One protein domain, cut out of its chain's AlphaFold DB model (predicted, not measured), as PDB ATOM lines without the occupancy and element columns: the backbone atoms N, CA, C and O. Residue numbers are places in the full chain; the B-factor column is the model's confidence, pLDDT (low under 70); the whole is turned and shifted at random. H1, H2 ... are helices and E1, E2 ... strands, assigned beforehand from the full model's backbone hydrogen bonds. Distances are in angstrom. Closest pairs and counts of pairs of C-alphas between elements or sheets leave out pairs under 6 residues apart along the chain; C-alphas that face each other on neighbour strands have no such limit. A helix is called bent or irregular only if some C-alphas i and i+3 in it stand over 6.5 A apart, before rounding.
ATOM      1  N   ALA A 331      28.380 -21.878 -47.332       91.94
ATOM      2  CA  ALA A 331      28.708 -21.586 -48.725       91.94
ATOM      3  C   ALA A 331      28.707 -20.080 -49.041       91.94
ATOM      4  O   ALA A 331      29.684 -19.579 -49.589       91.94
ATOM      5  N   GLY A 332      27.657 -19.354 -48.644       93.75
ATOM      6  CA  GLY A 332      27.568 -17.909 -48.866       93.75
ATOM      7  C   GLY A 332      28.696 -17.128 -48.190       93.75
ATOM      8  O   GLY A 332      29.437 -16.399 -48.847       93.75
ATOM      9  N   VAL A 333      28.895 -17.359 -46.890       95.06
ATOM     10  CA  VAL A 333      29.929 -16.674 -46.097       95.06
ATOM     11  C   VAL A 333      31.332 -16.966 -46.635       95.06
ATOM     12  O   VAL A 333      32.130 -16.049 -46.816       95.06
ATOM     13  N   ALA A 334      31.630 -18.226 -46.964       94.88
ATOM     14  CA  ALA A 334      32.912 -18.614 -47.544       94.88
ATOM     15  C   ALA A 334      33.131 -17.988 -48.932       94.88
ATOM     16  O   ALA A 334      34.239 -17.552 -49.238       94.88
ATOM     17  N   SER A 335      32.088 -17.897 -49.763       94.44
ATOM     18  CA  SER A 335      32.142 -17.208 -51.058       94.44
ATOM     19  C   SER A 335      32.375 -15.704 -50.909       94.44
ATOM     20  O   SER A 335      33.207 -15.141 -51.620       94.44
ATOM     21  N   ALA A 336      31.689 -15.058 -49.965       94.06
ATOM     22  CA  ALA A 336      31.870 -13.644 -49.649       94.06
ATOM     23  C   ALA A 336      33.295 -13.353 -49.151       94.06
ATOM     24  O   ALA A 336      33.947 -12.422 -49.627       94.06
ATOM     25  N   LEU A 337      33.807 -14.194 -48.247       95.06
ATOM     26  CA  LEU A 337      35.179 -14.110 -47.755       95.06
ATOM     27  C   LEU A 337      36.196 -14.327 -48.882       95.06
ATOM     28  O   LEU A 337      37.152 -13.563 -48.988       95.06
ATOM     29  N   ALA A 338      35.967 -15.308 -49.762       93.69
ATOM     30  CA  ALA A 338      36.820 -15.557 -50.921       93.69
ATOM     31  C   ALA A 338      36.945 -14.320 -51.826       93.69
ATOM     32  O   ALA A 338      38.045 -13.992 -52.269       93.69
ATOM     33  N   SER A 339      35.840 -13.601 -52.062       90.94
ATOM     34  CA  SER A 339      35.850 -12.357 -52.840       90.94
ATOM     35  C   SER A 339      36.667 -11.244 -52.179       90.94
ATOM     36  O   SER A 339      37.396 -10.543 -52.882       90.94
ATOM     37  N   LEU A 340      36.597 -11.095 -50.849       91.31
ATOM     38  CA  LEU A 340      37.413 -10.108 -50.132       91.31
ATOM     39  C   LEU A 340      38.900 -10.477 -50.131       91.31
ATOM     40  O   LEU A 340      39.729  -9.609 -50.392       91.31
ATOM     41  N   LEU A 341      39.240 -11.750 -49.900       92.31
ATOM     42  CA  LEU A 341      40.628 -12.223 -49.950       92.31
ATOM     43  C   LEU A 341      41.249 -12.002 -51.334       92.31
ATOM     44  O   LEU A 341      42.400 -11.589 -51.435       92.31
ATOM     45  N   ALA A 342      40.475 -12.233 -52.396       88.69
ATOM     46  CA  ALA A 342      40.934 -12.013 -53.760       88.69
ATOM     47  C   ALA A 342      41.142 -10.520 -54.088       88.69
ATOM     48  O   ALA A 342      42.049 -10.186 -54.847       88.69
ATOM     49  N   LEU A 343      40.329  -9.617 -53.524       87.19
ATOM     50  CA  LEU A 343      40.439  -8.171 -53.769       87.19
ATOM     51  C   LEU A 343      41.415  -7.439 -52.851       87.19
ATOM     52  O   LEU A 343      41.845  -6.344 -53.204       87.19
ATOM     53  N   SER A 344      41.777  -8.014 -51.707       90.81
ATOM     54  CA  SER A 344      42.736  -7.432 -50.763       90.81
ATOM     55  C   SER A 344      44.004  -6.878 -51.434       90.81
ATOM     56  O   SER A 344      44.292  -5.694 -51.254       90.81
ATOM     57  N   PRO A 345      44.715  -7.639 -52.289       89.19
ATOM     58  CA  PRO A 345      45.870  -7.120 -53.021       89.19
ATOM     59  C   PRO A 345      45.553  -5.894 -53.888       89.19
ATOM     60  O   PRO A 345      46.366  -4.980 -53.998       89.19
ATOM     61  N   VAL A 346      44.357  -5.845 -54.482       85.50
ATOM     62  CA  VAL A 346      43.911  -4.722 -55.315       85.50
ATOM     63  C   VAL A 346      43.602  -3.488 -54.460       85.50
ATOM     64  O   VAL A 346      43.904  -2.373 -54.878       85.50
ATOM     65  N   PHE A 347      43.047  -3.662 -53.256       84.81
ATOM     66  CA  PHE A 347      42.857  -2.561 -52.302       84.81
ATOM     67  C   PHE A 347      44.192  -1.978 -51.854       84.81
ATOM     68  O   PHE A 347      44.356  -0.757 -51.859       84.81
ATOM     69  N   MET A 348      45.159  -2.836 -51.528       86.88
ATOM     70  CA  MET A 348      46.507  -2.392 -51.187       86.88
ATOM     71  C   MET A 348      47.135  -1.618 -52.348       86.88
ATOM     72  O   MET A 348      47.558  -0.477 -52.170       86.88
ATOM     73  N   GLN A 349      47.105  -2.188 -53.556       82.69
ATOM     74  CA  GLN A 349      47.650  -1.538 -54.743       82.69
ATOM     75  C   GLN A 349      46.979  -0.188 -55.018       82.69
ATOM     76  O   GLN A 349      47.672   0.778 -55.310       82.69
ATOM     77  N   TYR A 350      45.655  -0.082 -54.895       80.44
ATOM     78  CA  TYR A 350      44.956   1.186 -55.096       80.44
ATOM     79  C   TYR A 350      45.423   2.287 -54.145       80.44
ATOM     80  O   TYR A 350      45.620   3.413 -54.584       80.44
ATOM     81  N   ASN A 351      45.581   1.993 -52.855       80.50
ATOM     82  CA  ASN A 351      45.958   3.027 -51.890       80.50
ATOM     83  C   ASN A 351      47.385   3.507 -52.091       80.50
ATOM     84  O   ASN A 351      47.649   4.704 -51.987       80.50
ATOM     85  N   ILE A 352      48.268   2.593 -52.478       80.25
ATOM     86  CA  ILE A 352      49.609   2.941 -52.928       80.25
ATOM     87  C   ILE A 352      49.527   3.918 -54.109       80.25
ATOM     88  O   ILE A 352      50.138   4.979 -54.069       80.25
ATOM     89  N   GLU A 353      48.719   3.616 -55.131       75.56
ATOM     90  CA  GLU A 353      48.592   4.480 -56.315       75.56
ATOM     91  C   GLU A 353      47.936   5.833 -56.030       75.56
ATOM     92  O   GLU A 353      48.360   6.853 -56.565       75.56
ATOM     93  N   ALA A 354      46.867   5.840 -55.237       74.06
ATOM     94  CA  ALA A 354      46.037   7.019 -55.036       74.06
ATOM     95  C   ALA A 354      46.581   7.952 -53.945       74.06
ATOM     96  O   ALA A 354      46.163   9.106 -53.880       74.06
ATOM     97  N   ARG A 355      47.427   7.442 -53.038       74.75
ATOM     98  CA  ARG A 355      47.802   8.138 -51.792       74.75
ATOM     99  C   ARG A 355      49.252   7.969 -51.382       74.75
ATOM    100  O   ARG A 355      49.650   8.607 -50.419       74.75
ATOM    101  N   GLY A 356      49.987   7.047 -52.002       77.50
ATOM    102  CA  GLY A 356      51.314   6.680 -51.523       77.50
ATOM    103  C   GLY A 356      51.297   6.105 -50.104       77.50
ATOM    104  O   GLY A 356      52.257   6.308 -49.370       77.50
ATOM    105  N   LYS A 357      50.214   5.429 -49.680       80.94
ATOM    106  CA  LYS A 357      50.093   4.861 -48.324       80.94
ATOM    107  C   LYS A 357      49.739   3.375 -48.335       80.94
ATOM    108  O   LYS A 357      48.962   2.910 -49.171       80.94
ATOM    109  N   ALA A 358      50.309   2.644 -47.379       84.69
ATOM    110  CA  ALA A 358      49.959   1.260 -47.081       84.69
ATOM    111  C   ALA A 358      48.645   1.193 -46.302       84.69
ATOM    112  O   ALA A 358      48.359   2.065 -45.487       84.69
ATOM    113  N   VAL A 359      47.867   0.133 -46.512       87.81
ATOM    114  CA  VAL A 359      46.578  -0.046 -45.837       87.81
ATOM    115  C   VAL A 359      46.411  -1.474 -45.364       87.81
ATOM    116  O   VAL A 359      46.808  -2.410 -46.053       87.81
ATOM    117  N   ILE A 360      45.776  -1.642 -44.208       92.19
ATOM    118  CA  ILE A 360      45.324  -2.949 -43.749       92.19
ATOM    119  C   ILE A 360      44.105  -3.345 -44.569       92.19
ATOM    120  O   ILE A 360      43.125  -2.603 -44.650       92.19
ATOM    121  N   THR A 361      44.153  -4.535 -45.155       92.81
ATOM    122  CA  THR A 361      43.092  -5.131 -45.968       92.81
ATOM    123  C   THR A 361      42.421  -6.299 -45.224       92.81
ATOM    124  O   THR A 361      42.960  -6.792 -44.229       92.81
ATOM    125  N   PRO A 362      41.259  -6.808 -45.679       94.25
ATOM    126  CA  PRO A 362      40.619  -7.960 -45.037       94.25
ATOM    127  C   PRO A 362      41.516  -9.207 -44.921       94.25
ATOM    128  O   PRO A 362      41.480  -9.890 -43.899       94.25
ATOM    129  N   ALA A 363      42.343  -9.499 -45.932       95.81
ATOM    130  CA  ALA A 363      43.295 -10.611 -45.903       95.81
ATOM    131  C   ALA A 363      44.348 -10.475 -44.796       95.81
ATOM    132  O   ALA A 363      44.687 -11.480 -44.173       95.81
ATOM    133  N   ASP A 364      44.811  -9.257 -44.503       96.88
ATOM    134  CA  ASP A 364      45.773  -9.015 -43.423       96.88
ATOM    135  C   ASP A 364      45.173  -9.375 -42.064       96.88
ATOM    136  O   ASP A 364      45.788 -10.103 -41.286       96.88
ATOM    137  N   ILE A 365      43.927  -8.953 -41.816       97.19
ATOM    138  CA  ILE A 365      43.193  -9.296 -40.591       97.19
ATOM    139  C   ILE A 365      43.000 -10.813 -40.497       97.19
ATOM    140  O   ILE A 365      43.217 -11.398 -39.437       97.19
ATOM    141  N   VAL A 366      42.635 -11.474 -41.602       97.62
ATOM    142  CA  VAL A 366      42.457 -12.933 -41.613       97.62
ATOM    143  C   VAL A 366      43.757 -13.657 -41.267       97.62
ATOM    144  O   VAL A 366      43.746 -14.540 -40.409       97.62
ATOM    145  N   VAL A 367      44.877 -13.282 -41.888       97.75
ATOM    146  CA  VAL A 367      46.188 -13.882 -41.600       97.75
ATOM    147  C   VAL A 367      46.595 -13.627 -40.150       97.75
ATOM    148  O   VAL A 367      46.980 -14.572 -39.459       97.75
ATOM    149  N   ALA A 368      46.459 -12.394 -39.659       97.81
ATOM    150  CA  ALA A 368      46.812 -12.041 -38.288       97.81
ATOM    151  C   ALA A 368      45.996 -12.831 -37.260       97.81
ATOM    152  O   ALA A 368      46.569 -13.423 -36.345       97.81
ATOM    153  N   VAL A 369      44.677 -12.946 -37.443       97.44
ATOM    154  CA  VAL A 369      43.827 -13.753 -36.553       97.44
ATOM    155  C   VAL A 369      44.244 -15.226 -36.577       97.44
ATOM    156  O   VAL A 369      44.357 -15.840 -35.516       97.44
ATOM    157  N   LEU A 370      44.529 -15.809 -37.748       96.81
ATOM    158  CA  LEU A 370      45.006 -17.196 -37.817       96.81
ATOM    159  C   LEU A 370      46.358 -17.385 -37.107       96.81
ATOM    160  O   LEU A 370      46.554 -18.392 -36.422       96.81
ATOM    161  N   ARG A 371      47.284 -16.428 -37.243       96.88
ATOM    162  CA  ARG A 371      48.582 -16.440 -36.548       96.88
ATOM    163  C   ARG A 371      48.397 -16.338 -35.033       96.88
ATOM    164  O   ARG A 371      48.982 -17.131 -34.295       96.88
ATOM    165  N   LEU A 372      47.517 -15.452 -34.568       96.31
ATOM    166  CA  LEU A 372      47.169 -15.299 -33.152       96.31
ATOM    167  C   LEU A 372      46.529 -16.563 -32.570       96.31
ATOM    168  O   LEU A 372      46.894 -16.964 -31.463       96.31
ATOM    169  N   ILE A 373      45.651 -17.236 -33.321       95.25
ATOM    170  CA  ILE A 373      45.105 -18.553 -32.958       95.25
ATOM    171  C   ILE A 373      46.228 -19.590 -32.823       95.25
ATOM    172  O   ILE A 373      46.212 -20.402 -31.898       95.25
ATOM    173  N   GLY A 374      47.213 -19.569 -33.725       92.19
ATOM    174  CA  GLY A 374      48.389 -20.438 -33.648       92.19
ATOM    175  C   GLY A 374      49.191 -20.252 -32.355       92.19
ATOM    176  O   GLY A 374      49.661 -21.238 -31.794       92.19
ATOM    177  N   ARG A 375      49.297 -19.012 -31.857       91.25
ATOM    178  CA  ARG A 375      50.020 -18.673 -30.617       91.25
ATOM    179  C   ARG A 375      49.225 -18.981 -29.342       91.25
ATOM    180  O   ARG A 375      49.782 -19.535 -28.403       91.25
ATOM    181  N   HIS A 376      47.936 -18.641 -29.308       89.38
ATOM    182  CA  HIS A 376      47.078 -18.816 -28.123       89.38
ATOM    183  C   HIS A 376      46.498 -20.232 -27.993       89.38
ATOM    184  O   HIS A 376      46.039 -20.630 -26.922       89.38
ATOM    185  N   GLY A 377      46.535 -21.011 -29.076       85.75
ATOM    186  CA  GLY A 377      45.932 -22.333 -29.160       85.75
ATOM    187  C   GLY A 377      44.452 -22.286 -29.550       85.75
ATOM    188  O   GLY A 377      43.751 -21.294 -29.380       85.75
ATOM    189  N   ARG A 378      43.951 -23.405 -30.089       85.50
ATOM    190  CA  ARG A 378      42.568 -23.517 -30.605       85.50
ATOM    191  C   ARG A 378      41.526 -23.887 -29.550       85.50
ATOM    192  O   ARG A 378      40.333 -23.850 -29.825       85.50
ATOM    193  N   ALA A 379      41.970 -24.305 -28.368       82.81
ATOM    194  CA  ALA A 379      41.104 -24.919 -27.365       82.81
ATOM    195  C   ALA A 379      40.261 -23.911 -26.572       82.81
ATOM    196  O   ALA A 379      39.313 -24.319 -25.904       82.81
ATOM    197  N   ARG A 380      40.624 -22.624 -26.585       88.88
ATOM    198  CA  ARG A 380      39.966 -21.591 -25.783       88.88
ATOM    199  C   ARG A 380      39.760 -20.331 -26.603       88.88
ATOM    200  O   ARG A 380      40.652 -19.923 -27.343       88.88
ATOM    201  N   ASP A 381      38.594 -19.730 -26.422       95.75
ATOM    202  CA  ASP A 381      38.321 -18.385 -26.907       95.75
ATOM    203  C   ASP A 381      39.233 -17.388 -26.184       95.75
ATOM    204  O   ASP A 381      39.605 -17.593 -25.023       95.75
ATOM    205  N   PHE A 382      39.607 -16.313 -26.872       96.50
ATOM    206  CA  PHE A 382      40.493 -15.295 -26.317       96.50
ATOM    207  C   PHE A 382      40.144 -13.904 -26.835       96.50
ATOM    208  O   PHE A 382      39.499 -13.748 -27.870       96.50
ATOM    209  N   THR A 383      40.599 -12.889 -26.109       96.50
ATOM    210  CA  THR A 383      40.479 -11.490 -26.514       96.50
ATOM    211  C   THR A 383      41.864 -10.943 -26.811       96.50
ATOM    212  O   THR A 383      42.781 -11.137 -26.016       96.50
ATOM    213  N   VAL A 384      42.008 -10.252 -27.937       96.00
ATOM    214  CA  VAL A 384      43.238  -9.565 -28.348       96.00
ATOM    215  C   VAL A 384      42.941  -8.082 -28.531       96.00
ATOM    216  O   VAL A 384      41.866  -7.737 -29.029       96.00
ATOM    217  N   SER A 385      43.839  -7.194 -28.103       95.62
ATOM    218  CA  SER A 385      43.646  -5.765 -28.362       95.62
ATOM    219  C   SER A 385      43.812  -5.470 -29.858       95.62
ATOM    220  O   SER A 385      44.462  -6.216 -30.592       95.62
ATOM    221  N   VAL A 386      43.202  -4.388 -30.342       95.44
ATOM    222  CA  VAL A 386      43.397  -3.939 -31.729       95.44
ATOM    223  C   VAL A 386      44.863  -3.586 -31.984       95.44
ATOM    224  O   VAL A 386      45.363  -3.889 -33.060       95.44
ATOM    225  N   GLU A 387      45.550  -3.004 -31.000       93.06
ATOM    226  CA  GLU A 387      46.977  -2.674 -31.086       93.06
ATOM    227  C   GLU A 387      47.815  -3.938 -31.329       93.06
ATOM    228  O   GLU A 387      48.527  -4.002 -32.327       93.06
ATOM    229  N   ASP A 388      47.621  -4.992 -30.528       94.81
ATOM    230  CA  ASP A 388      48.322  -6.275 -30.711       94.81
ATOM    231  C   ASP A 388      48.003  -6.916 -32.077       94.81
ATOM    232  O   ASP A 388      48.859  -7.533 -32.713       94.81
ATOM    233  N   ALA A 389      46.757  -6.788 -32.551       96.00
ATOM    234  CA  ALA A 389      46.363  -7.300 -33.863       96.00
ATOM    235  C   ALA A 389      47.041  -6.532 -35.010       96.00
ATOM    236  O   ALA A 389      47.442  -7.140 -36.002       96.00
ATOM    237  N   VAL A 390      47.186  -5.210 -34.883       95.50
ATOM    238  CA  VAL A 390      47.904  -4.365 -35.846       95.50
ATOM    239  C   VAL A 390      49.403  -4.661 -35.819       95.50
ATOM    240  O   VAL A 390      50.014  -4.790 -36.880       95.50
ATOM    241  N   GLU A 391      49.994  -4.838 -34.638       95.12
ATOM    242  CA  GLU A 391      51.392  -5.252 -34.502       95.12
ATOM    243  C   GLU A 391      51.650  -6.602 -35.180       95.12
ATOM    244  O   GLU A 391      52.636  -6.741 -35.905       95.12
ATOM    245  N   GLU A 392      50.734  -7.567 -35.039       97.25
ATOM    246  CA  GLU A 392      50.829  -8.854 -35.733       97.25
ATOM    247  C   GLU A 392      50.814  -8.696 -37.260       97.25
ATOM    248  O   GLU A 392      51.569  -9.376 -37.960       97.25
ATOM    249  N   ILE A 393      49.978  -7.795 -37.786       96.81
ATOM    250  CA  ILE A 393      49.909  -7.497 -39.225       96.81
ATOM    251  C   ILE A 393      51.232  -6.899 -39.710       96.81
ATOM    252  O   ILE A 393      51.789  -7.360 -40.707       96.81
ATOM    253  N   ILE A 394      51.770  -5.911 -38.991       94.31
ATOM    254  CA  ILE A 394      53.037  -5.263 -39.350       94.31
ATOM    255  C   ILE A 394      54.195  -6.264 -39.267       94.31
ATOM    256  O   ILE A 394      55.055  -6.293 -40.153       94.31
ATOM    257  N   GLN A 395      54.216  -7.108 -38.234       95.75
ATOM    258  CA  GLN A 395      55.199  -8.180 -38.103       95.75
ATOM    259  C   GLN A 395      55.126  -9.126 -39.308       95.75
ATOM    260  O   GLN A 395      56.151  -9.420 -39.925       95.75
ATOM    261  N   PHE A 396      53.923  -9.557 -39.684       96.38
ATOM    262  CA  PHE A 396      53.719 -10.399 -40.855       96.38
ATOM    263  C   PHE A 396      54.202  -9.731 -42.149       96.38
ATOM    264  O   PHE A 396      54.909 -10.365 -42.931       96.38
ATOM    265  N   TRP A 397      53.897  -8.450 -42.369       95.06
ATOM    266  CA  TRP A 397      54.372  -7.723 -43.549       95.06
ATOM    267  C   TRP A 397      55.896  -7.650 -43.639       95.06
ATOM    268  O   TRP A 397      56.436  -7.705 -44.746       95.06
ATOM    269  N   ARG A 398      56.589  -7.530 -42.500       93.69
ATOM    270  CA  ARG A 398      58.059  -7.558 -42.440       93.69
ATOM    271  C   ARG A 398      58.601  -8.939 -42.792       93.69
ATOM    272  O   ARG A 398      59.456  -9.048 -43.663       93.69
ATOM    273  N   GLU A 399      58.082  -9.985 -42.152       94.19
ATOM    274  CA  GLU A 399      58.506 -11.374 -42.382       94.19
ATOM    275  C   GLU A 399      58.262 -11.831 -43.826       94.19
ATOM    276  O   GLU A 399      59.050 -12.594 -44.383       94.19
ATOM    277  N   ALA A 400      57.176 -11.360 -44.437       93.19
ATOM    278  CA  ALA A 400      56.780 -11.729 -45.786       93.19
ATOM    279  C   ALA A 400      57.307 -10.778 -46.875       93.19
ATOM    280  O   ALA A 400      56.844 -10.887 -48.000       93.19
ATOM    281  N   ASP A 401      58.216  -9.836 -46.583       91.00
ATOM    282  CA  ASP A 401      58.746  -8.839 -47.547       91.00
ATOM    283  C   ASP A 401      57.674  -7.939 -48.215       91.00
ATOM    284  O   ASP A 401      57.957  -7.226 -49.179       91.00
ATOM    285  N   ILE A 402      56.438  -7.915 -47.699       92.00
ATOM    286  CA  ILE A 402      55.381  -7.016 -48.189       92.00
ATOM    287  C   ILE A 402      55.761  -5.571 -47.874       92.00
ATOM    288  O   ILE A 402      55.652  -4.709 -48.743       92.00
ATOM    289  N   LEU A 403      56.261  -5.312 -46.659       89.62
ATOM    290  CA  LEU A 403      56.561  -3.953 -46.211       89.62
ATOM    291  C   LEU A 403      57.576  -3.265 -47.133       89.62
ATOM    292  O   LEU A 403      57.320  -2.156 -47.585       89.62
ATOM    293  N   ARG A 404      58.676  -3.947 -47.488       88.50
ATOM    294  CA  ARG A 404      59.691  -3.407 -48.410       88.50
ATOM    295  C   ARG A 404      59.069  -3.016 -49.751       88.50
ATOM    296  O   ARG A 404      59.328  -1.922 -50.239       88.50
ATOM    297  N   ARG A 405      58.249  -3.895 -50.338       87.81
ATOM    298  CA  ARG A 405      57.619  -3.674 -51.653       87.81
ATOM    299  C   ARG A 405      56.648  -2.504 -51.633       87.81
ATOM    300  O   ARG A 405      56.644  -1.705 -52.562       87.81
ATOM    301  N   VAL A 406      55.865  -2.378 -50.566       85.44
ATOM    302  CA  VAL A 406      54.953  -1.245 -50.387       85.44
ATOM    303  C   VAL A 406      55.738   0.058 -50.208       85.44
ATOM    304  O   VAL A 406      55.406   1.051 -50.853       85.44
ATOM    305  N   SER A 407      56.817   0.048 -49.418       82.94
ATOM    306  CA  SER A 407      57.654   1.228 -49.165       82.94
ATOM    307  C   SER A 407      58.373   1.775 -50.402       82.94
ATOM    308  O   SER A 407      58.713   2.950 -50.412       82.94
ATOM    309  N   ILE A 408      58.570   0.981 -51.464       79.50
ATOM    310  CA  ILE A 408      59.103   1.484 -52.748       79.50
ATOM    311  C   ILE A 408      58.173   2.538 -53.368       79.50
ATOM    312  O   ILE A 408      58.629   3.432 -54.077       79.50
ATOM    313  N   TYR A 409      56.869   2.425 -53.117       75.88
ATOM    314  CA  TYR A 409      55.848   3.277 -53.726       75.88
ATOM    315  C   TYR A 409      55.155   4.207 -52.730       75.88
ATOM    316  O   TYR A 409      54.342   5.034 -53.145       75.88
ATOM    317  N   ALA A 410      55.420   4.047 -51.435       74.12
ATOM    318  CA  ALA A 410      54.844   4.892 -50.406       74.12
ATOM    319  C   ALA A 410      55.591   6.236 -50.329       74.12
ATOM    320  O   ALA A 410      56.813   6.279 -50.452       74.12
ATOM    321  N   GLU A 411      54.858   7.336 -50.141       68.69
ATOM    322  CA  GLU A 411      55.440   8.682 -49.990       68.69
ATOM    323  C   GLU A 411      56.012   8.902 -48.577       68.69
ATOM    324  O   GLU A 411      56.918   9.710 -48.385       68.69
ATOM    325  N   GLU A 412      55.518   8.136 -47.603       64.25
ATOM    326  CA  GLU A 412      55.967   8.094 -46.210       64.25
ATOM    327  C   GLU A 412      56.237   6.635 -45.811       64.25
ATOM    328  O   GLU A 412      55.716   5.702 -46.427       64.25
ATOM    329  N   ASP A 413      57.040   6.415 -44.767       66.31
ATOM    330  CA  ASP A 413      57.246   5.070 -44.224       66.31
ATOM    331  C   ASP A 413      55.887   4.469 -43.825       66.31
ATOM    332  O   ASP A 413      55.148   5.027 -43.008       66.31
ATOM    333  N   ALA A 414      55.563   3.322 -44.425       60.50
ATOM    334  CA  ALA A 414      54.247   2.686 -44.425       60.50
ATOM    335  C   ALA A 414      53.661   2.399 -43.026       60.50
ATOM    336  O   ALA A 414      52.487   2.053 -42.918       60.50
ATOM    337  N   THR A 415      54.463   2.525 -41.965       67.31
ATOM    338  CA  THR A 415      54.071   2.257 -40.574       67.31
ATOM    339  C   THR A 415      54.075   3.484 -39.655       67.31
ATOM    340  O   THR A 415      53.760   3.342 -38.475       67.31
ATOM    341  N   GLN A 416      54.399   4.683 -40.153       72.19
ATOM    342  CA  GLN A 416      54.519   5.880 -39.303       72.19
ATOM    343  C   GLN A 416      53.179   6.572 -39.009       72.19
ATOM    344  O   GLN A 416      53.008   7.148 -37.934       72.19
ATOM    345  N   ASP A 417      52.199   6.477 -39.909       82.06
ATOM    346  CA  ASP A 417      50.861   7.052 -39.725       82.06
ATOM    347  C   ASP A 417      49.917   6.044 -39.045       82.06
ATOM    348  O   ASP A 417      49.082   5.392 -39.677       82.06
ATOM    349  N   MET A 418      50.070   5.887 -37.727       84.44
ATOM    350  CA  MET A 418      49.275   4.927 -36.948       84.44
ATOM    351  C   MET A 418      47.766   5.209 -37.027       84.44
ATOM    352  O   MET A 418      46.966   4.275 -37.020       84.44
ATOM    353  N   GLN A 419      47.360   6.477 -37.156       87.00
ATOM    354  CA  GLN A 419      45.950   6.834 -37.312       87.00
ATOM    355  C   GLN A 419      45.394   6.291 -38.634       87.00
ATOM    356  O   GLN A 419      44.344   5.651 -38.638       87.00
ATOM    357  N   HIS A 420      46.123   6.466 -39.739       86.06
ATOM    358  CA  HIS A 420      45.751   5.893 -41.033       86.06
ATOM    359  C   HIS A 420      45.667   4.362 -40.995       86.06
ATOM    360  O   HIS A 420      44.722   3.778 -41.529       86.06
ATOM    361  N   ILE A 421      46.619   3.704 -40.329       88.44
ATOM    362  CA  ILE A 421      46.612   2.247 -40.153       88.44
ATOM    363  C   ILE A 421      45.368   1.797 -39.380       88.44
ATOM    364  O   ILE A 421      44.659   0.896 -39.835       88.44
ATOM    365  N   LEU A 422      45.047   2.458 -38.271       89.88
ATOM    366  CA  LEU A 422      43.864   2.175 -37.459       89.88
ATOM    367  C   LEU A 422      42.547   2.420 -38.216       89.88
ATOM    368  O   LEU A 422      41.623   1.607 -38.133       89.88
ATOM    369  N   ASP A 423      42.471   3.482 -39.016       88.31
ATOM    370  CA  ASP A 423      41.307   3.767 -39.858       88.31
ATOM    371  C   ASP A 423      41.138   2.714 -40.970       88.31
ATOM    372  O   ASP A 423      40.020   2.251 -41.230       88.31
ATOM    373  N   SER A 424      42.245   2.263 -41.576       89.62
ATOM    374  CA  SER A 424      42.236   1.177 -42.563       89.62
ATOM    375  C   SER A 424      41.810  -0.158 -41.948       89.62
ATOM    376  O   SER A 424      41.004  -0.884 -42.536       89.62
ATOM    377  N   PHE A 425      42.269  -0.449 -40.726       93.00
ATOM    378  CA  PHE A 425      41.861  -1.623 -39.961       93.00
ATOM    379  C   PHE A 425      40.358  -1.593 -39.687       93.00
ATOM    380  O   PHE A 425      39.672  -2.587 -39.915       93.00
ATOM    381  N   ASN A 426      39.824  -0.450 -39.249       91.50
ATOM    382  CA  ASN A 426      38.397  -0.278 -38.982       91.50
ATOM    383  C   ASN A 426      37.540  -0.518 -40.236       91.50
ATOM    384  O   ASN A 426      36.547  -1.250 -40.188       91.50
ATOM    385  N   ALA A 427      37.949   0.042 -41.379       89.81
ATOM    386  CA  ALA A 427      37.274  -0.178 -42.655       89.81
ATOM    387  C   ALA A 427      37.316  -1.658 -43.075       89.81
ATOM    388  O   ALA A 427      36.281  -2.244 -43.400       89.81
ATOM    389  N   SER A 428      38.491  -2.287 -43.014       92.25
ATOM    390  CA  SER A 428      38.679  -3.696 -43.376       92.25
ATOM    391  C   SER A 428      37.961  -4.657 -42.434       92.25
ATOM    392  O   SER A 428      37.414  -5.662 -42.887       92.25
ATOM    393  N   MET A 429      37.873  -4.326 -41.145       93.69
ATOM    394  CA  MET A 429      37.106  -5.095 -40.171       93.69
ATOM    395  C   MET A 429      35.602  -5.002 -40.452       93.69
ATOM    396  O   MET A 429      34.908  -6.019 -40.430       93.69
ATOM    397  N   ALA A 430      35.087  -3.815 -40.787       91.81
ATOM    398  CA  ALA A 430      33.687  -3.649 -41.178       91.81
ATOM    399  C   ALA A 430      33.339  -4.463 -42.438       91.81
ATOM    400  O   ALA A 430      32.295  -5.120 -42.483       91.81
ATOM    401  N   LEU A 431      34.233  -4.482 -43.436       91.56
ATOM    402  CA  LEU A 431      34.083  -5.343 -44.614       91.56
ATOM    403  C   LEU A 431      34.076  -6.820 -44.236       91.56
ATOM    404  O   LEU A 431      33.189  -7.555 -44.671       91.56
ATOM    405  N   LEU A 432      35.034  -7.250 -43.418       93.81
ATOM    406  CA  LEU A 432      35.155  -8.636 -42.993       93.81
ATOM    407  C   LEU A 432      33.874  -9.099 -42.283       93.81
ATOM    408  O   LEU A 432      33.298 -10.112 -42.670       93.81
ATOM    409  N   LEU A 433      33.347  -8.312 -41.342       93.50
ATOM    410  CA  LEU A 433      32.086  -8.605 -40.647       93.50
ATOM    411  C   LEU A 433      30.870  -8.625 -41.583       93.50
ATOM    412  O   LEU A 433      29.938  -9.398 -41.365       93.50
ATOM    413  N   SER A 434      30.868  -7.818 -42.650       92.06
ATOM    414  CA  SER A 434      29.764  -7.786 -43.621       92.06
ATOM    415  C   SER A 434      29.603  -9.086 -44.421       92.06
ATOM    416  O   SER A 434      28.533  -9.321 -44.987       92.06
ATOM    417  N   THR A 435      30.631  -9.946 -44.433       93.56
ATOM    418  CA  THR A 435      30.549 -11.299 -45.012       93.56
ATOM    419  C   THR A 435      29.664 -12.241 -44.195       93.56
ATOM    420  O   THR A 435      29.223 -13.257 -44.724       93.56
ATOM    421  N   GLY A 436      29.406 -11.926 -42.920       92.62
ATOM    422  CA  GLY A 436      28.782 -12.851 -41.974       92.62
ATOM    423  C   GLY A 436      29.751 -13.890 -41.400       92.62
ATOM    424  O   GLY A 436      29.298 -14.907 -40.881       92.62
ATOM    425  N   ILE A 437      31.068 -13.662 -41.510       93.50
ATOM    426  CA  ILE A 437      32.087 -14.503 -40.875       93.50
ATOM    427  C   ILE A 437      31.833 -14.629 -39.371       93.50
ATOM    428  O   ILE A 437      31.537 -13.648 -38.690       93.50
ATOM    429  N   ASP A 438      31.963 -15.849 -38.861       88.94
ATOM    430  CA  ASP A 438      31.876 -16.133 -37.432       88.94
ATOM    431  C   ASP A 438      33.279 -16.343 -36.842       88.94
ATOM    432  O   ASP A 438      34.250 -16.627 -37.545       88.94
ATOM    433  N   GLY A 439      33.381 -16.206 -35.526       93.12
ATOM    434  CA  GLY A 439      34.591 -16.446 -34.753       93.12
ATOM    435  C   GLY A 439      35.521 -15.249 -34.587       93.12
ATOM    436  O   GLY A 439      36.539 -15.401 -33.924       93.12
ATOM    437  N   VAL A 440      35.177 -14.067 -35.099       95.25
ATOM    438  CA  VAL A 440      35.845 -12.806 -34.734       95.25
ATOM    439  C   VAL A 440      34.788 -11.743 -34.499       95.25
ATOM    440  O   VAL A 440      34.020 -11.415 -35.400       95.25
ATOM    441  N   HIS A 441      34.769 -11.197 -33.286       94.62
ATOM    442  CA  HIS A 441      33.760 -10.245 -32.844       94.62
ATOM    443  C   HIS A 441      34.426  -9.007 -32.237       94.62
ATOM    444  O   HIS A 441      35.281  -9.145 -31.364       94.62
ATOM    445  N   PRO A 442      34.059  -7.790 -32.662       94.31
ATOM    446  CA  PRO A 442      34.540  -6.560 -32.042       94.31
ATOM    447  C   PRO A 442      33.982  -6.449 -30.617       94.31
ATOM    448  O   PRO A 442      32.778  -6.600 -30.403       94.31
ATOM    449  N   VAL A 443      34.840  -6.167 -29.639       95.19
ATOM    450  CA  VAL A 443      34.444  -5.968 -28.236       95.19
ATOM    451  C   VAL A 443      35.171  -4.768 -27.630       95.19
ATOM    452  O   VAL A 443      36.174  -4.289 -28.162       95.19
ATOM    453  N   THR A 444      34.643  -4.261 -26.516       94.94
ATOM    454  CA  THR A 444      35.311  -3.231 -25.711       94.94
ATOM    455  C   THR A 444      35.804  -3.861 -24.414       94.94
ATOM    456  O   THR A 444      34.986  -4.271 -23.593       94.94
ATOM    457  N   SER A 445      37.121  -3.933 -24.233       89.81
ATOM    458  CA  SER A 445      37.756  -4.506 -23.038       89.81
ATOM    459  C   SER A 445      38.247  -3.436 -22.068       89.81
ATOM    460  O   SER A 445      38.195  -3.641 -20.857       89.81
ATOM    461  N   LYS A 446      38.745  -2.303 -22.581       86.25
ATOM    462  CA  LYS A 446      39.270  -1.197 -21.770       86.25
ATOM    463  C   LYS A 446      38.595   0.118 -22.143       86.25
ATOM    464  O   LYS A 446      37.741   0.613 -21.411       86.25
ATOM    465  N   ARG A 447      38.983   0.699 -23.276       85.75
ATOM    466  CA  ARG A 447      38.528   2.008 -23.752       85.75
ATOM    467  C   ARG A 447      38.408   1.935 -25.257       85.75
ATOM    468  O   ARG A 447      39.390   1.641 -25.916       85.75
ATOM    469  N   ALA A 448      37.242   2.286 -25.787       84.88
ATOM    470  CA  ALA A 448      37.022   2.269 -27.223       84.88
ATOM    471  C   ALA A 448      38.062   3.104 -27.995       84.88
ATOM    472  O   ALA A 448      38.256   4.287 -27.700       84.88
ATOM    473  N   LEU A 449      38.674   2.468 -28.997       83.56
ATOM    474  CA  LEU A 449      39.667   3.048 -29.904       83.56
ATOM    475  C   LEU A 449      39.052   3.357 -31.273       83.56
ATOM    476  O   LEU A 449      39.301   4.412 -31.848       83.56
ATOM    477  N   LEU A 450      38.207   2.455 -31.773       88.25
ATOM    478  CA  LEU A 450      37.652   2.468 -33.125       88.25
ATOM    479  C   LEU A 450      36.121   2.454 -33.113       88.25
ATOM    480  O   LEU A 450      35.503   2.142 -32.095       88.25
ATOM    481  N   LYS A 451      35.498   2.786 -34.252       88.44
ATOM    482  CA  LYS A 451      34.036   2.772 -34.440       88.44
ATOM    483  C   LYS A 451      33.647   2.109 -35.756       88.44
ATOM    484  O   LYS A 451      33.939   2.656 -36.815       88.44
ATOM    485  N   LEU A 452      32.902   1.006 -35.697       86.06
ATOM    486  CA  LEU A 452      32.487   0.279 -36.900       86.06
ATOM    487  C   LEU A 452      31.390   1.012 -37.682       86.06
ATOM    488  O   LEU A 452      30.288   1.185 -37.150       86.06
ATOM    489  N   PRO A 453      31.607   1.377 -38.954       81.31
ATOM    490  CA  PRO A 453      30.528   1.845 -39.817       81.31
ATOM    491  C   PRO A 453      29.556   0.700 -40.195       81.31
ATOM    492  O   PRO A 453      29.923  -0.474 -40.133       81.31
ATOM    493  N   PRO A 454      28.283   0.997 -40.537       69.19
ATOM    494  CA  PRO A 454      27.556   2.233 -40.244       69.19
ATOM    495  C   PRO A 454      26.986   2.248 -38.811       69.19
ATOM    496  O   PRO A 454      26.350   3.216 -38.409       69.19
ATOM    497  N   ARG A 455      27.165   1.162 -38.040       70.50
ATOM    498  CA  ARG A 455      26.527   0.973 -36.723       70.50
ATOM    499  C   ARG A 455      27.100   1.887 -35.632       70.50
ATOM    500  O   ARG A 455      26.477   2.026 -34.587       70.50
ATOM    501  N   MET A 456      28.269   2.488 -35.869       76.44
ATOM    502  CA  MET A 456      29.024   3.347 -34.948       76.44
ATOM    503  C   MET A 456      29.330   2.668 -33.600       76.44
ATOM    504  O   MET A 456      29.481   3.342 -32.582       76.44
ATOM    505  N   ILE A 457      29.433   1.331 -33.588       81.88
ATOM    506  CA  ILE A 457      29.761   0.549 -32.388       81.88
ATOM    507  C   ILE A 457      31.235   0.757 -32.070       81.88
ATOM    508  O   ILE A 457      32.098   0.481 -32.906       81.88
ATOM    509  N   ALA A 458      31.499   1.254 -30.866       90.56
ATOM    510  CA  ALA A 458      32.840   1.534 -30.395       90.56
ATOM    511  C   ALA A 458      33.521   0.236 -29.911       90.56
ATOM    512  O   ALA A 458      32.867  -0.590 -29.275       90.56
ATOM    513  N   TYR A 459      34.801   0.038 -30.234       94.06
ATOM    514  CA  TYR A 459      35.555  -1.162 -29.858       94.06
ATOM    515  C   TYR A 459      37.060  -0.885 -29.751       94.06
ATOM    516  O   TYR A 459      37.561   0.103 -30.285       94.06
ATOM    517  N   ASP A 460      37.779  -1.741 -29.033       95.00
ATOM    518  CA  ASP A 460      39.240  -1.667 -28.859       95.00
ATOM    519  C   ASP A 460      39.924  -3.032 -28.922       95.00
ATOM    520  O   ASP A 460      41.147  -3.119 -28.870       95.00
ATOM    521  N   SER A 461      39.135  -4.099 -29.017       96.50
ATOM    522  CA  SER A 461      39.608  -5.470 -28.957       96.50
ATOM    523  C   SER A 461      38.798  -6.359 -29.897       96.50
ATOM    524  O   SER A 461      37.659  -6.049 -30.258       96.50
ATOM    525  N   LEU A 462      39.375  -7.500 -30.255       96.56
ATOM    526  CA  LEU A 462      38.705  -8.585 -30.955       96.56
ATOM    527  C   LEU A 462      38.542  -9.771 -30.004       96.56
ATOM    528  O   LEU A 462      39.522 -10.283 -29.471       96.56
ATOM    529  N   PHE A 463      37.309 -10.229 -29.820       97.00
ATOM    530  CA  PHE A 463      37.012 -11.528 -29.233       97.00
ATOM    531  C   PHE A 463      37.048 -12.592 -30.330       97.00
ATOM    532  O   PHE A 463      36.278 -12.541 -31.293       97.00
ATOM    533  N   VAL A 464      37.954 -13.552 -30.193       97.56
ATOM    534  CA  VAL A 464      38.220 -14.596 -31.179       97.56
ATOM    535  C   VAL A 464      37.711 -15.931 -30.646       97.56
ATOM    536  O   VAL A 464      38.112 -16.364 -29.567       97.56
ATOM    537  N   ARG A 465      36.866 -16.605 -31.436       97.12
ATOM    538  CA  ARG A 465      36.493 -18.012 -31.252       97.12
ATOM    539  C   ARG A 465      37.230 -18.868 -32.285       97.12
ATOM    540  O   ARG A 465      36.771 -18.965 -33.432       97.12
ATOM    541  N   PRO A 466      38.357 -19.501 -31.917       95.50
ATOM    542  CA  PRO A 466      39.275 -20.100 -32.878       95.50
ATOM    543  C   PRO A 466      38.634 -21.121 -33.814       95.50
ATOM    544  O   PRO A 466      38.862 -21.072 -35.019       95.50
ATOM    545  N   ASN A 467      37.811 -22.025 -33.278       93.50
ATOM    546  CA  ASN A 467      37.231 -23.119 -34.063       93.50
ATOM    547  C   ASN A 467      36.261 -22.610 -35.133       93.50
ATOM    548  O   ASN A 467      36.352 -23.028 -36.282       93.50
ATOM    549  N   ALA A 468      35.388 -21.664 -34.782       93.50
ATOM    550  CA  ALA A 468      34.415 -21.111 -35.722       93.50
ATOM    551  C   ALA A 468      35.097 -20.322 -36.848       93.50
ATOM    552  O   ALA A 468      34.761 -20.491 -38.019       93.50
ATOM    553  N   PHE A 469      36.106 -19.520 -36.496       94.81
ATOM    554  CA  PHE A 469      36.878 -18.777 -37.485       94.81
ATOM    555  C   PHE A 469      37.645 -19.717 -38.419       94.81
ATOM    556  O   PHE A 469      37.602 -19.578 -39.641       94.81
ATOM    557  N   PHE A 470      38.307 -20.722 -37.845       91.50
ATOM    558  CA  PHE A 470      39.082 -21.702 -38.593       91.50
ATOM    559  C   PHE A 470      38.216 -22.514 -39.563       91.50
ATOM    560  O   PHE A 470      38.594 -22.677 -40.723       91.50
ATOM    561  N   GLU A 471      37.048 -22.993 -39.124       90.50
ATOM    562  CA  GLU A 471      36.097 -23.697 -39.992       90.50
ATOM    563  C   GLU A 471      35.658 -22.825 -41.168       90.50
ATOM    564  O   GLU A 471      35.658 -23.291 -42.310       90.50
ATOM    565  N   MET A 472      35.345 -21.553 -40.912       91.75
ATOM    566  CA  MET A 472      34.915 -20.629 -41.956       91.75
ATOM    567  C   MET A 472      36.015 -20.372 -42.990       91.75
ATOM    568  O   MET A 472      35.779 -20.494 -44.194       91.75
ATOM    569  N   VAL A 473      37.237 -20.068 -42.538       93.69
ATOM    570  CA  VAL A 473      38.370 -19.825 -43.443       93.69
ATOM    571  C   VAL A 473      38.721 -21.092 -44.222       93.69
ATOM    572  O   VAL A 473      38.974 -21.024 -45.421       93.69
ATOM    573  N   ARG A 474      38.673 -22.272 -43.596       91.69
ATOM    574  CA  ARG A 474      38.924 -23.546 -44.284       91.69
ATOM    575  C   ARG A 474      37.907 -23.812 -45.405       91.69
ATOM    576  O   ARG A 474      38.278 -24.362 -46.443       91.69
ATOM    577  N   LYS A 475      36.641 -23.402 -45.246       91.50
ATOM    578  CA  LYS A 475      35.597 -23.568 -46.277       91.50
ATOM    579  C   LYS A 475      35.839 -22.746 -47.542       91.50
ATOM    580  O   LYS A 475      35.390 -23.163 -48.609       91.50
ATOM    581  N   VAL A 476      36.607 -21.655 -47.468       92.25
ATOM    582  CA  VAL A 476      37.067 -20.907 -48.656       92.25
ATOM    583  C   VAL A 476      37.815 -21.826 -49.630       92.25
ATOM    584  O   VAL A 476      37.675 -21.695 -50.847       92.25
ATOM    585  N   TRP A 477      38.539 -22.811 -49.102       88.25
ATOM    586  CA  TRP A 477      39.415 -23.708 -49.858       88.25
ATOM    587  C   TRP A 477      38.774 -25.061 -50.202       88.25
ATOM    588  O   TRP A 477      39.468 -25.974 -50.641       88.25
TER     589      TRP A 477
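AT A GLANCE: This is residues 331 to 477 of the 479 residues of an uncharacterized protein of Aeropyrum pernix (UniProt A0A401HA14). Helix H2 covers one face of a small three-stranded sheet, and H3 and H5 are set at about right angles to H2. The long bent helix H1 runs along the outside; its first arm meets H6 and one end of H2, its second arm reaches toward H4, and the hairpin E3-E4 packs on H5. The printed part has 147 residues, mostly helix, in the order H1 H2 E1 H3 H4 H5 E2 E3 E4 E5 H6. The larger sheet runs E1 E5 E2, antiparallel; the whole is compact, radius of gyration of the C-alphas 14.7 A, spanning 41 by 36 by 31 A.

HOW THE PARTS SIT: In the sheet, inner strand E5 (residues 461 to 464) is antiparallel to edge strands E1 (382 to 385) and E2 (440 to 443), with N 384 and O 462 at 2.9 A and N 441 and O 463 at 2.8 A, within hydrogen-bond range. H2 (362 to 376) and H5 (418 to 434) are on one face, two layers of helix and strand. H2 lies over E1 and E5 at a height over the sheet of 9.8 A. H5 touches residues 362 to 365 of H2 alone, closest C-alphas Pro 362 and Ser 428, 5.0 A, about perpendicular at 89 degrees. H3 (386 to 399) only grazes the sheet and touches H2, C-alphas Ala 368 and Ile 393 closest at 5.6 A, about perpendicular at 81 degrees. H4 (402 to 407) and H3 only just touch, only at the corner, with 3 pairs of C-alphas within 8 A, Trp 397 and Leu 403 closest at 5.1 A. E3 (450 to 452) and E4 (457 to 459) form an antiparallel hairpin, N 450 and O 459 at 2.9 A; the C-alphas of Leu 452 and Ala 430 of H5 are closest at 5.9 A. E4 runs on into E5 at 89 degrees. By its hydrogen bonds H1 (331 to 355) was assigned as one helix, but it is bent, C-alphas 342 and 345 being 7.0 A apart; its arms H1a (331 to 342) and H1b (345 to 355) stand at a steep tilt of 44 degrees. H1a touches H6 (466 to 476), Ala 334 and Val 476 closest at 4.9 A between C-alphas, and touches H2 only at their ends. H1b and H4 are close but not clearly touching, C-alphas Ile 352 and Val 406 at 7.2 A. Every O i to N i+4 pair is within hydrogen-bond range in H1a, H1b, H2, H3, H4 and H5, and 6 of 7 in H6.

IN THESE COORDINATES: H1a starts at C-alpha 331 (28.708, -21.586, -48.725) and H6 ends at C-alpha 476 (37.067, -20.907, -48.656). First to last C-alpha, H5 is 24.2 A, H2 21.1 A and H3 19.9 A.

THE WHOLE: The printed part has no cut and no long link. The C-alphas of Ala 379 and Glu 411, the two farthest apart, are 43.0 A apart. Mean pLDDT of the printed part is 89.3; residues 411 to 415 and 454 are under 70.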